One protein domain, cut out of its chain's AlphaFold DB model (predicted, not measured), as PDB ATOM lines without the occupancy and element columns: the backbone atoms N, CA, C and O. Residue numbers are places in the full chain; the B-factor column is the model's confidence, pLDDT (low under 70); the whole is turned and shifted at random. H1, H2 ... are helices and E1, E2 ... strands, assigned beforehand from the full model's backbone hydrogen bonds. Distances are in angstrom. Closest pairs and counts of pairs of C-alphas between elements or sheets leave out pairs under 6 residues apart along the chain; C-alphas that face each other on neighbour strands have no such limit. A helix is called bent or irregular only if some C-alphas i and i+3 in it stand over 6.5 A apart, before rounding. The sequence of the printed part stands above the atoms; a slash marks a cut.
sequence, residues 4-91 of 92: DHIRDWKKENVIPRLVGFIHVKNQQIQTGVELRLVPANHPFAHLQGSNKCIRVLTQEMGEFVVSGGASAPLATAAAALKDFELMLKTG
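This is residues 4 to 91 of the 92 residues of the protein "Homoserine dehydrogenase" of Enterobacteriaceae bacterium TzEc051 (UniProt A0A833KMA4). Two antiparallel strand hairpins, E1 with E2 and E3 with E4, make a loose body, the first of them long and sharply bent; the short helix H1 sits at one end, and the long helix H2, residues 73 to 90, sticks out at the other as an arm. The hairpins are two separate two-stranded sheets, linked by the unnamed residues 40 to 51. The printed part has 88 residues, in the order H1, E1, E2, E3, E4, H2, and its class is mixed, helices and strands. It is loose, with a radius of gyration of the C-alphas of 17.1 A, and spans 54 by 38 by 22 A.

H1, residues 4 to 11, begins at C-alpha 4 (19.816, 27.654, 13.624) and is 10.8 A long. E1, residues 14 to 25, measures 27.0 A and E2, residues 28 to 39, 27.6 A. E3, residues 52 to 58, measures 20.0 A and E4, residues 62 to 68, 20.4 A. H2, residues 73 to 90, measures 26.0 A and ends at C-alpha 90 (68.626, 46.392, 25.304).

The closest C-alphas of H1 and E1 are those of Trp 9 and Ile 15, 6.6 A apart. In the hairpin of E1 and E2, N 17 and O 36 are 2.8 A apart, within hydrogen-bond range. E1 bends by 80 degrees at residue 18 and E2 by 82 degrees at residue 35. E1 and E3 are near each other, with 8 pairs of C-alphas within 10 A. In the hairpin of E3 and E4, N 64 and O 56 are 2.8 A apart, within hydrogen-bond range. H2 and E3 are apart. In H1 and H2 every O i to N i+4 pair is within hydrogen-bond range.

The C-alphas of Asp 4 and Gly 91, the two farthest apart, are 55.6 A apart. Residues 24 to 29 and 73 to 91 stand free. The link E2 to E3 is long, and the printed part has no cut. No printed residue is under 70 in pLDDT.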
ATOM      1  N   ASP A   4      20.658  26.678  14.333       97.81
ATOM      2  CA  ASP A   4      19.816  27.654  13.624       97.81
ATOM      3  C   ASP A   4      20.598  28.915  13.275       97.81
ATOM      4  O   ASP A   4      20.700  29.258  12.101       97.81
ATOM      5  N   HIS A   5      21.285  29.499  14.263       97.56
ATOM      6  CA  HIS A   5      22.149  30.656  14.043       97.56
ATOM      7  C   HIS A   5      23.175  30.407  12.926       97.56
ATOM      8  O   HIS A   5      23.353  31.240  12.046       97.56
ATOM      9  N   ILE A   6      23.828  29.239  12.923       96.12
ATOM     10  CA  ILE A   6      24.827  28.895  11.899       96.12
ATOM     11  C   ILE A   6      24.184  28.800  10.508       96.12
ATOM     12  O   ILE A   6      24.784  29.242   9.525       96.12
ATOM     13  N   ARG A   7      22.977  28.227  10.404       97.31
ATOM     14  CA  ARG A   7      22.249  28.136   9.131       97.31
ATOM     15  C   ARG A   7      21.872  29.513   8.604       97.31
ATOM     16  O   ARG A   7      22.041  29.748   7.410       97.31
ATOM     17  N   ASP A   8      21.401  30.395   9.473       97.69
ATOM     18  CA  ASP A   8      20.957  31.730   9.082       97.69
ATOM     19  C   ASP A   8      22.141  32.611   8.670       97.69
ATOM     20  O   ASP A   8      22.143  33.144   7.563       97.69
ATOM     21  N   TRP A   9      23.234  32.618   9.439       97.00
ATOM     22  CA  TRP A   9      24.456  33.344   9.067       97.00
ATOM     23  C   TRP A   9      25.054  32.872   7.742       97.00
ATOM     24  O   TRP A   9      25.534  33.680   6.946       97.00
ATOM     25  N   LYS A  10      24.985  31.564   7.461       94.50
ATOM     26  CA  LYS A  10      25.431  31.015   6.176       94.50
ATOM     27  C   LYS A  10      24.570  31.510   5.010       94.50
ATOM     28  O   LYS A  10      25.124  31.790   3.951       94.50
ATOM     29  N   LYS A  11      23.246  31.619   5.183       96.81
ATOM     30  CA  LYS A  11      22.341  32.178   4.160       96.81
ATOM     31  C   LYS A  11      22.605  33.666   3.931       96.81
ATOM     32  O   LYS A  11      22.580  34.117   2.793       96.81
ATOM     33  N   GLU A  12      22.889  34.400   5.000       96.50
ATOM     34  CA  GLU A  12      23.171  35.840   4.979       96.50
ATOM     35  C   GLU A  12      24.607  36.181   4.544       96.50
ATOM     36  O   GLU A  12      24.955  37.352   4.418       96.50
ATOM     37  N   ASN A  13      25.449  35.172   4.290       95.88
ATOM     38  CA  ASN A  13      26.862  35.325   3.933       95.88
ATOM     39  C   ASN A  13      27.668  36.159   4.954       95.88
ATOM     40  O   ASN A  13      28.567  36.930   4.599       95.88
ATOM     41  N   VAL A  14      27.348  35.986   6.239       97.19
ATOM     42  CA  VAL A  14      28.086  36.567   7.363       97.19
ATOM     43  C   VAL A  14      28.797  35.476   8.150       97.19
ATOM     44  O   VAL A  14      28.311  34.359   8.325       97.19
ATOM     45  N   ILE A  15      29.994  35.796   8.621       96.31
ATOM     46  CA  ILE A  15      30.889  34.845   9.257       96.31
ATOM     47  C   ILE A  15      30.985  35.191  10.747       96.31
ATOM     48  O   ILE A  15      31.459  36.276  11.088       96.31
ATOM     49  N   PRO A  16      30.582  34.296  11.663       96.06
ATOM     50  CA  PRO A  16      30.733  34.533  13.092       96.06
ATOM     51  C   PRO A  16      32.198  34.417  13.531       96.06
ATOM     52  O   PRO A  16      32.915  33.480  13.158       96.06
ATOM     53  N   ARG A  17      32.642  35.352  14.371       95.94
ATOM     54  CA  ARG A  17      33.969  35.363  14.998       95.94
ATOM     55  C   ARG A  17      33.862  35.764  16.463       95.94
ATOM     56  O   ARG A  17      33.143  36.701  16.790       95.94
ATOM     57  N   LEU A  18      34.595  35.078  17.337       96.25
ATOM     58  CA  LEU A  18      34.795  35.534  18.711       96.25
ATOM     59  C   LEU A  18      35.951  36.533  18.705       96.25
ATOM     60  O   LEU A  18      37.084  36.163  18.404       96.25
ATOM     61  N   VAL A  19      35.652  37.799  18.970       97.12
ATOM     62  CA  VAL A  19      36.591  38.908  18.801       97.12
ATOM     63  C   VAL A  19      36.834  39.564  20.148       97.12
ATOM     64  O   VAL A  19      35.912  40.108  20.751       97.12
ATOM     65  N   GLY A  20      38.088  39.540  20.598       97.88
ATOM     66  CA  GLY A  20      38.564  40.477  21.609       97.88
ATOM     67  C   GLY A  20      38.776  41.847  20.973       97.88
ATOM     68  O   GLY A  20      39.346  41.932  19.883       97.88
ATOM     69  N   PHE A  21      38.312  42.910  21.621       97.75
ATOM     70  CA  PHE A  21      38.457  44.269  21.111       97.75
ATOM     71  C   PHE A  21      38.945  45.234  22.187       97.75
ATOM     72  O   PHE A  21      38.685  45.066  23.379       97.75
ATOM     73  N   ILE A  22      39.642  46.266  21.718       97.94
ATOM     74  CA  ILE A  22      40.026  47.449  22.477       97.94
ATOM     75  C   ILE A  22      39.694  48.636  21.578       97.94
ATOM     76  O   ILE A  22      40.237  48.757  20.481       97.94
ATOM     77  N   HIS A  23      38.785  49.494  22.020       96.25
ATOM     78  CA  HIS A  23      38.474  50.755  21.364       96.25
ATOM     79  C   HIS A  23      38.925  51.894  22.269       96.25
ATOM     80  O   HIS A  23      38.548  51.948  23.438       96.25
ATOM     81  N   VAL A  24      39.718  52.808  21.718       95.25
ATOM     82  CA  VAL A  24      40.154  54.019  22.414       95.25
ATOM     83  C   VAL A  24      39.480  55.205  21.739       95.25
ATOM     84  O   VAL A  24      39.728  55.470  20.565       95.25
ATOM     85  N   LYS A  25      38.600  55.905  22.457       91.94
ATOM     86  CA  LYS A  25      37.896  57.093  21.955       91.94
ATOM     87  C   LYS A  25      37.805  58.133  23.062       91.94
ATOM     88  O   LYS A  25      37.391  57.807  24.164       91.94
ATOM     89  N   ASN A  26      38.179  59.381  22.773       92.00
ATOM     90  CA  ASN A  26      38.134  60.492  23.737       92.00
ATOM     91  C   ASN A  26      38.809  60.156  25.084       92.00
ATOM     92  O   ASN A  26      38.245  60.419  26.139       92.00
ATOM     93  N   GLN A  27      39.987  59.519  25.038       91.38
ATOM     94  CA  GLN A  27      40.736  59.039  26.216       91.38
ATOM     95  C   GLN A  27      40.010  57.987  27.077       91.38
ATOM     96  O   GLN A  27      40.506  57.603  28.133       91.38
ATOM     97  N   GLN A  28      38.873  57.465  26.618       96.50
ATOM     98  CA  GLN A  28      38.183  56.342  27.236       96.50
ATOM     99  C   GLN A  28      38.530  55.049  26.505       96.50
ATOM    100  O   GLN A  28      38.581  55.004  25.272       96.50
ATOM    101  N   ILE A  29      38.758  53.997  27.286       96.94
ATOM    102  CA  ILE A  29      39.075  52.665  26.784       96.94
ATOM    103  C   ILE A  29      37.852  51.780  27.004       96.94
ATOM    104  O   ILE A  29      37.413  51.578  28.134       96.94
ATOM    105  N   GLN A  30      37.325  51.226  25.918       97.44
ATOM    106  CA  GLN A  30      36.311  50.183  25.950       97.44
ATOM    107  C   GLN A  30      36.957  48.872  25.515       97.44
ATOM    108  O   GLN A  30      37.532  48.794  24.429       97.44
ATOM    109  N   THR A  31      36.853  47.837  26.340       97.88
ATOM    110  CA  THR A  31      37.389  46.512  26.022       97.88
ATOM    111  C   THR A  31      36.346  45.434  26.245       97.88
ATOM    112  O   THR A  31      35.368  45.628  26.969       97.88
ATOM    113  N   GLY A  32      36.543  44.291  25.605       98.19
ATOM    114  CA  GLY A  32      35.672  43.146  25.799       98.19
ATOM    115  C   GLY A  32      35.962  42.026  24.821       98.19
ATOM    116  O   GLY A  32      36.865  42.110  23.986       98.19
ATOM    117  N   VAL A  33      35.166  40.971  24.938       98.25
ATOM    118  CA  VAL A  33      35.125  39.862  23.991       98.25
ATOM    119  C   VAL A  33      33.677  39.674  23.577       98.25
ATOM    120  O   VAL A  33      32.801  39.557  24.430       98.25
ATOM    121  N   GLU A  34      33.419  39.637  22.275       97.44
ATOM    122  CA  GLU A  34      32.066  39.488  21.747       97.44
ATOM    123  C   GLU A  34      32.020  38.555  20.539       97.44
ATOM    124  O   GLU A  34      33.004  38.367  19.819       97.44
ATOM    125  N   LEU A  35      30.845  37.975  20.302       97.19
ATOM    126  CA  LEU A  35      30.541  37.324  19.039       97.19
ATOM    127  C   LEU A  35      30.216  38.405  18.003       97.19
ATOM    128  O   LEU A  35      29.181  39.060  18.097       97.19
ATOM    129  N   ARG A  36      31.072  38.560  16.995       97.00
ATOM    130  CA  ARG A  36      30.899  39.514  15.901       97.00
ATOM    131  C   ARG A  36      30.624  38.777  14.596       97.00
ATOM    132  O   ARG A  36      31.386  37.892  14.208       97.00
ATOM    133  N   LEU A  37      29.547  39.152  13.914       97.50
ATOM    134  CA  LEU A  37      29.263  38.709  12.550       97.50
ATOM    135  C   LEU A  37      29.992  39.645  11.594       97.50
ATOM    136  O   LEU A  37      29.782  40.856  11.638       97.50
ATOM    137  N   VAL A  38      30.884  39.102  10.772       96.94
ATOM    138  CA  VAL A  38      31.673  39.890   9.822       96.94
ATOM    139  C   VAL A  38      31.303  39.526   8.384       96.94
ATOM    140  O   VAL A  38      31.039  38.354   8.112       96.94
ATOM    141  N   PRO A  39      31.280  40.490   7.449       96.50
ATOM    142  CA  PRO A  39      31.035  40.191   6.041       96.50
ATOM    143  C   PRO A  39      32.197  39.395   5.437       96.50
ATOM    144  O   PRO A  39      33.317  39.423   5.949       96.50
ATOM    145  N   ALA A  40      31.949  38.718   4.314       93.81
ATOM    146  CA  ALA A  40      32.941  37.879   3.636       93.81
ATOM    147  C   ALA A  40      34.239  38.611   3.252       93.81
ATOM    148  O   ALA A  40      35.301  38.000   3.241       93.81
ATOM    149  N   ASN A  41      34.188  39.917   2.987       94.00
ATOM    150  CA  ASN A  41      35.369  40.723   2.665       94.00
ATOM    151  C   ASN A  41      36.151  41.206   3.902       94.00
ATOM    152  O   ASN A  41      37.211  41.809   3.751       94.00
ATOM    153  N   HIS A  42      35.664  40.965   5.123       95.50
ATOM    154  CA  HIS A  42      36.350  41.402   6.335       95.50
ATOM    155  C   HIS A  42      37.635  40.582   6.562       95.50
ATOM    156  O   HIS A  42      37.611  39.360   6.392       95.50
ATOM    157  N   PRO A  43      38.740  41.179   7.053       93.94
ATOM    158  CA  PRO A  43      39.996  40.452   7.276       93.94
ATOM    159  C   PRO A  43      39.862  39.199   8.155       93.94
ATOM    160  O   PRO A  43      40.522  38.187   7.934       93.94
ATOM    161  N   PHE A  44      38.958  39.226   9.138       95.56
ATOM    162  CA  PHE A  44      38.698  38.069  10.004       95.56
ATOM    163  C   PHE A  44      37.890  36.944   9.339       95.56
ATOM    164  O   PHE A  44      37.893  35.825   9.854       95.56
ATOM    165  N   ALA A  45      37.199  37.195   8.223       94.19
ATOM    166  CA  ALA A  45      36.357  36.192   7.572       94.19
ATOM    167  C   ALA A  45      37.181  35.010   7.040       94.19
ATOM    168  O   ALA A  45      36.781  33.859   7.196       94.19
ATOM    169  N   HIS A  46      38.379  35.277   6.517       88.06
ATOM    170  CA  HIS A  46      39.225  34.287   5.844       88.06
ATOM    171  C   HIS A  46      40.082  33.423   6.785       88.06
ATOM    172  O   HIS A  46      40.811  32.550   6.320       88.06
ATOM    173  N   LEU A  47      40.015  33.643   8.103       89.62
ATOM    174  CA  LEU A  47      40.795  32.868   9.072       89.62
ATOM    175  C   LEU A  47      40.318  31.415   9.132       89.62
ATOM    176  O   LEU A  47      39.121  31.152   9.251       89.62
ATOM    177  N   GLN A  48      41.273  30.488   9.079       86.06
ATOM    178  CA  GLN A  48      41.042  29.046   9.083       86.06
ATOM    179  C   GLN A  48      41.722  28.384  10.282       86.06
ATOM    180  O   GLN A  48      42.807  28.792  10.704       86.06
ATOM    181  N   GLY A  49      41.099  27.321  10.789       86.94
ATOM    182  CA  GLY A  49      41.651  26.508  11.869       86.94
ATOM    183  C   GLY A  49      41.953  27.321  13.130       86.94
ATOM    184  O   GLY A  49      41.123  28.091  13.604       86.94
ATOM    185  N   SER A  50      43.151  27.128  13.678       87.62
ATOM    186  CA  SER A  50      43.620  27.766  14.912       87.62
ATOM    187  C   SER A  50      44.414  29.057  14.681       87.62
ATOM    188  O   SER A  50      44.981  29.590  15.639       87.62
ATOM    189  N   ASN A  51      44.457  29.564  13.441       90.44
ATOM    190  CA  ASN A  51      45.137  30.818  13.128       90.44
ATOM    191  C   ASN A  51      44.485  31.988  13.864       90.44
ATOM    192  O   ASN A  51      43.259  32.110  13.926       90.44
ATOM    193  N   LYS A  52      45.324  32.890  14.367       90.81
ATOM    194  CA  LYS A  52      44.889  34.129  15.007       90.81
ATOM    195  C   LYS A  52      45.040  35.297  14.045       90.81
ATOM    196  O   LYS A  52      45.752  35.227  13.042       90.81
ATOM    197  N   CYS A  53      44.341  36.380  14.356       93.75
ATOM    198  CA  CYS A  53      44.448  37.623  13.618       93.75
ATOM    199  C   CYS A  53      44.298  38.804  14.557       93.75
ATOM    200  O   CYS A  53      43.439  38.791  15.439       93.75
ATOM    201  N   ILE A  54      45.116  39.821  14.332       95.50
ATOM    202  CA  ILE A  54      45.012  41.115  14.987       95.50
ATOM    203  C   ILE A  54      44.803  42.147  13.890       95.50
ATOM    204  O   ILE A  54      45.544  42.189  12.909       95.50
ATOM    205  N   ARG A  55      43.779  42.978  14.071       96.38
ATOM    206  CA  ARG A  55      43.502  44.137  13.231       96.38
ATOM    207  C   ARG A  55      43.673  45.388  14.078       96.38
ATOM    208  O   ARG A  55      42.979  45.534  15.081       96.38
ATOM    209  N   VAL A  56      44.574  46.270  13.670       97.25
ATOM    210  CA  VAL A  56      44.832  47.555  14.323       97.25
ATOM    211  C   VAL A  56      44.413  48.654  13.364       97.25
ATOM    212  O   VAL A  56      44.856  48.675  12.222       97.25
ATOM    213  N   LEU A  57      43.546  49.554  13.821       96.06
ATOM    214  CA  LEU A  57      43.143  50.733  13.064       96.06
ATOM    215  C   LEU A  57      43.650  51.971  13.795       96.06
ATOM    216  O   LEU A  57      43.383  52.142  14.983       96.06
ATOM    217  N   THR A  58      44.365  52.826  13.079       94.69
ATOM    218  CA  THR A  58      44.900  54.087  13.594       94.69
ATOM    219  C   THR A  58      44.499  55.230  12.672       94.69
ATOM    220  O   THR A  58      44.242  55.012  11.488       94.69
ATOM    221  N   GLN A  59      44.448  56.449  13.210       92.44
ATOM    222  CA  GLN A  59      44.138  57.637  12.417       92.44
ATOM    223  C   GLN A  59      45.223  57.911  11.367       92.44
ATOM    224  O   GLN A  59      44.902  58.119  10.204       92.44
ATOM    225  N   GLU A  60      46.493  57.868  11.776       95.62
ATOM    226  CA  GLU A  60      47.602  58.311  10.924       95.62
ATOM    227  C   GLU A  60      48.103  57.233   9.961       95.62
ATOM    228  O   GLU A  60      48.457  57.529   8.825       95.62
ATOM    229  N   MET A  61      48.135  55.968  10.391       95.75
ATOM    230  CA  MET A  61      48.693  54.878   9.581       95.75
ATOM    231  C   MET A  61      47.617  53.998   8.931       95.75
ATOM    232  O   MET A  61      47.944  53.066   8.198       95.75
ATOM    233  N   GLY A  62      46.336  54.259   9.196       95.62
ATOM    234  CA  GLY A  62      45.241  53.451   8.674       95.62
ATOM    235  C   GLY A  62      45.180  52.057   9.305       95.62
ATOM    236  O   GLY A  62      45.283  51.910  10.527       95.62
ATOM    237  N   GLU A  63      44.934  51.041   8.477       96.25
ATOM    238  CA  GLU A  63      44.645  49.667   8.896       96.25
ATOM    239  C   GLU A  63      45.856  48.738   8.739       96.25
ATOM    240  O   GLU A  63      46.419  48.602   7.655       96.25
ATOM    241  N   PHE A  64      46.177  48.012   9.811       97.00
ATOM    242  CA  PHE A  64      47.110  46.890   9.799       97.00
ATOM    243  C   PHE A  64      46.396  45.596  10.153       97.00
ATOM    244  O   PHE A  64      45.632  45.534  11.120       97.00
ATOM    245  N   VAL A  65      46.709  44.539   9.411       96.00
ATOM    246  CA  VAL A  65      46.223  43.188   9.675       96.00
ATOM    247  C   VAL A  65      47.419  42.254   9.763       96.00
ATOM    248  O   VAL A  65      48.191  42.130   8.817       96.00
ATOM    249  N   VAL A  66      47.552  41.574  10.898       94.69
ATOM    250  CA  VAL A  66      48.540  40.512  11.099       94.69
ATOM    251  C   VAL A  66      47.784  39.218  11.335       94.69
ATOM    252  O   VAL A  66      47.037  39.108  12.306       94.69
ATOM    253  N   SER A  67      47.974  38.239  10.454       92.38
ATOM    254  CA  SER A  67      47.293  36.945  10.515       92.38
ATOM    255  C   SER A  67      48.271  35.786  10.404       92.38
ATOM    256  O   SER A  67      49.191  35.824   9.590       92.38
ATOM    257  N   GLY A  68      48.027  34.731  11.172       86.94
ATOM    258  CA  GLY A  68      48.848  33.528  11.199       86.94
ATOM    259  C   GLY A  68      48.992  33.004  12.621       86.94
ATOM    260  O   GLY A  68      48.346  33.500  13.542       86.94
ATOM    261  N   GLY A  69      49.849  32.003  12.797       75.62
ATOM    262  CA  GLY A  69      50.154  31.451  14.112       75.62
ATOM    263  C   GLY A  69      48.994  30.656  14.712       75.62
ATOM    264  O   GLY A  69      48.008  31.207  15.202       75.62
ATOM    265  N   ALA A  70      49.159  29.339  14.738       76.94
ATOM    266  CA  ALA A  70      48.391  28.469  15.612       76.94
ATOM    267  C   ALA A  70      48.963  28.530  17.035       76.94
ATOM    268  O   ALA A  70      50.166  28.719  17.224       76.94
ATOM    269  N   SER A  71      48.127  28.313  18.051       77.81
ATOM    270  CA  SER A  71      48.640  28.015  19.395       77.81
ATOM    271  C   SER A  71      49.409  26.687  19.341       77.81
ATOM    272  O   SER A  71      48.790  25.630  19.244       77.81
ATOM    273  N   ALA A  72      50.742  26.740  19.372       86.56
ATOM    274  CA  ALA A  72      51.619  25.572  19.315       86.56
ATOM    275  C   ALA A  72      52.847  25.775  20.224       86.56
ATOM    276  O   ALA A  72      53.428  26.862  20.191       86.56
ATOM    277  N   PRO A  73      53.291  24.754  20.988       91.12
ATOM    278  CA  PRO A  73      54.399  24.900  21.938       91.12
ATOM    279  C   PRO A  73      55.684  25.475  21.328       91.12
ATOM    280  O   PRO A  73      56.283  26.379  21.903       91.12
ATOM    281  N   LEU A  74      56.075  25.011  20.134       92.25
ATOM    282  CA  LEU A  74      57.287  25.480  19.457       92.25
ATOM    283  C   LEU A  74      57.193  26.956  19.039       92.25
ATOM    284  O   LEU A  74      58.148  27.704  19.219       92.25
ATOM    285  N   ALA A  75      56.038  27.388  18.522       89.56
ATOM    286  CA  ALA A  75      55.821  28.783  18.139       89.56
ATOM    287  C   ALA A  75      55.845  29.709  19.366       89.56
ATOM    288  O   ALA A  75      56.423  30.793  19.309       89.56
ATOM    289  N   THR A  76      55.281  29.257  20.490       91.69
ATOM    290  CA  THR A  76      55.348  29.979  21.767       91.69
ATOM    291  C   THR A  76      56.786  30.095  22.276       91.69
ATOM    292  O   THR A  76      57.195  31.176  22.688       91.69
ATOM    293  N   ALA A  77      57.578  29.018  22.208       95.12
ATOM    294  CA  ALA A  77      58.987  29.047  22.602       95.12
ATOM    295  C   ALA A  77      59.817  29.985  21.710       95.12
ATOM    296  O   ALA A  77      60.625  30.757  22.218       95.12
ATOM    297  N   ALA A  78      59.583  29.972  20.394       93.94
ATOM    298  CA  ALA A  78      60.240  30.887  19.463       93.94
ATOM    299  C   ALA A  78      59.918  32.360  19.770       93.94
ATOM    300  O   ALA A  78      60.818  33.198  19.747       93.94
ATOM    301  N   ALA A  79      58.659  32.676  20.104       93.31
ATOM    302  CA  ALA A  79      58.272  34.020  20.536       93.31
ATOM    303  C   ALA A  79      59.000  34.433  21.828       93.31
ATOM    304  O   ALA A  79      59.593  35.506  21.871       93.31
ATOM    305  N   ALA A  80      59.048  33.550  22.831       96.19
ATOM    306  CA  ALA A  80      59.763  33.815  24.081       96.19
ATOM    307  C   ALA A  80      61.275  34.026  23.872       96.19
ATOM    308  O   ALA A  80      61.863  34.913  24.485       96.19
ATOM    309  N   LEU A  81      61.914  33.248  22.990       97.69
ATOM    310  CA  LEU A  81      63.338  33.407  22.671       97.69
ATOM    311  C   LEU A  81      63.634  34.722  21.948       97.69
ATOM    312  O   LEU A  81      64.662  35.336  22.217       97.69
ATOM    313  N   LYS A  82      62.736  35.170  21.063       95.94
ATOM    314  CA  LYS A  82      62.848  36.489  20.429       95.94
ATOM    315  C   LYS A  82      62.818  37.601  21.482       95.94
ATOM    316  O   LYS A  82      63.633  38.517  21.421       95.94
ATOM    317  N   ASP A  83      61.895  37.520  22.435       96.56
ATOM    318  CA  ASP A  83      61.791  38.520  23.499       96.56
ATOM    319  C   ASP A  83      63.029  38.483  24.411       96.56
ATOM    320  O   ASP A  83      63.579  39.530  24.748       96.56
ATOM    321  N   PHE A  84      63.547  37.291  24.728       97.25
ATOM    322  CA  PHE A  84      64.792  37.130  25.486       97.25
ATOM    323  C   PHE A  84      66.012  37.719  24.759       97.25
ATOM    324  O   PHE A  84      66.814  38.426  25.365       97.25
ATOM    325  N   GLU A  85      66.144  37.481  23.451       97.50
ATOM    326  CA  GLU A  85      67.194  38.098  22.630       97.50
ATOM    327  C   GLU A  85      67.109  39.631  22.677       97.50
ATOM    328  O   GLU A  85      68.134  40.307  22.799       97.50
ATOM    329  N   LEU A  86      65.893  40.185  22.598       96.44
ATOM    330  CA  LEU A  86      65.675  41.625  22.693       96.44
ATOM    331  C   LEU A  86      66.139  42.168  24.050       96.44
ATOM    332  O   LEU A  86      66.899  43.134  24.064       96.44
ATOM    333  N   MET A  87      65.759  41.517  25.154       96.44
ATOM    334  CA  MET A  87      66.179  41.898  26.512       96.44
ATOM    335  C   MET A  87      67.707  41.959  26.644       96.44
ATOM    336  O   MET A  87      68.255  42.965  27.100       96.44
ATOM    337  N   LEU A  88      68.414  40.934  26.149       97.00
ATOM    338  CA  LEU A  88      69.881  40.899  26.164       97.00
ATOM    339  C   LEU A  88      70.514  42.053  25.372       97.00
ATOM    340  O   LEU A  88      71.544  42.583  25.783       97.00
ATOM    341  N   LYS A  89      69.912  42.453  24.245       95.75
ATOM    342  CA  LYS A  89      70.412  43.564  23.416       95.75
ATOM    343  C   LYS A  89      70.150  44.931  24.035       95.75
ATOM    344  O   LYS A  89      70.953  45.839  23.838       95.75
ATOM    345  N   THR A  90      69.031  45.098  24.737       95.38
ATOM    346  CA  THR A  90      68.626  46.392  25.304       95.38
ATOM    347  C   THR A  90      69.067  46.593  26.752       95.38
ATOM    348  O   THR A  90      68.904  47.693  27.271       95.38
ATOM    349  N   GLY A  91      69.643  45.571  27.398       82.81
ATOM    350  CA  GLY A  91      70.174  45.663  28.762       82.81
ATOM    351  C   GLY A  91      69.100  45.882  29.830       82.81
ATOM    352  O   GLY A  91      69.392  46.490  30.859       82.81
TER     353      GLY A  91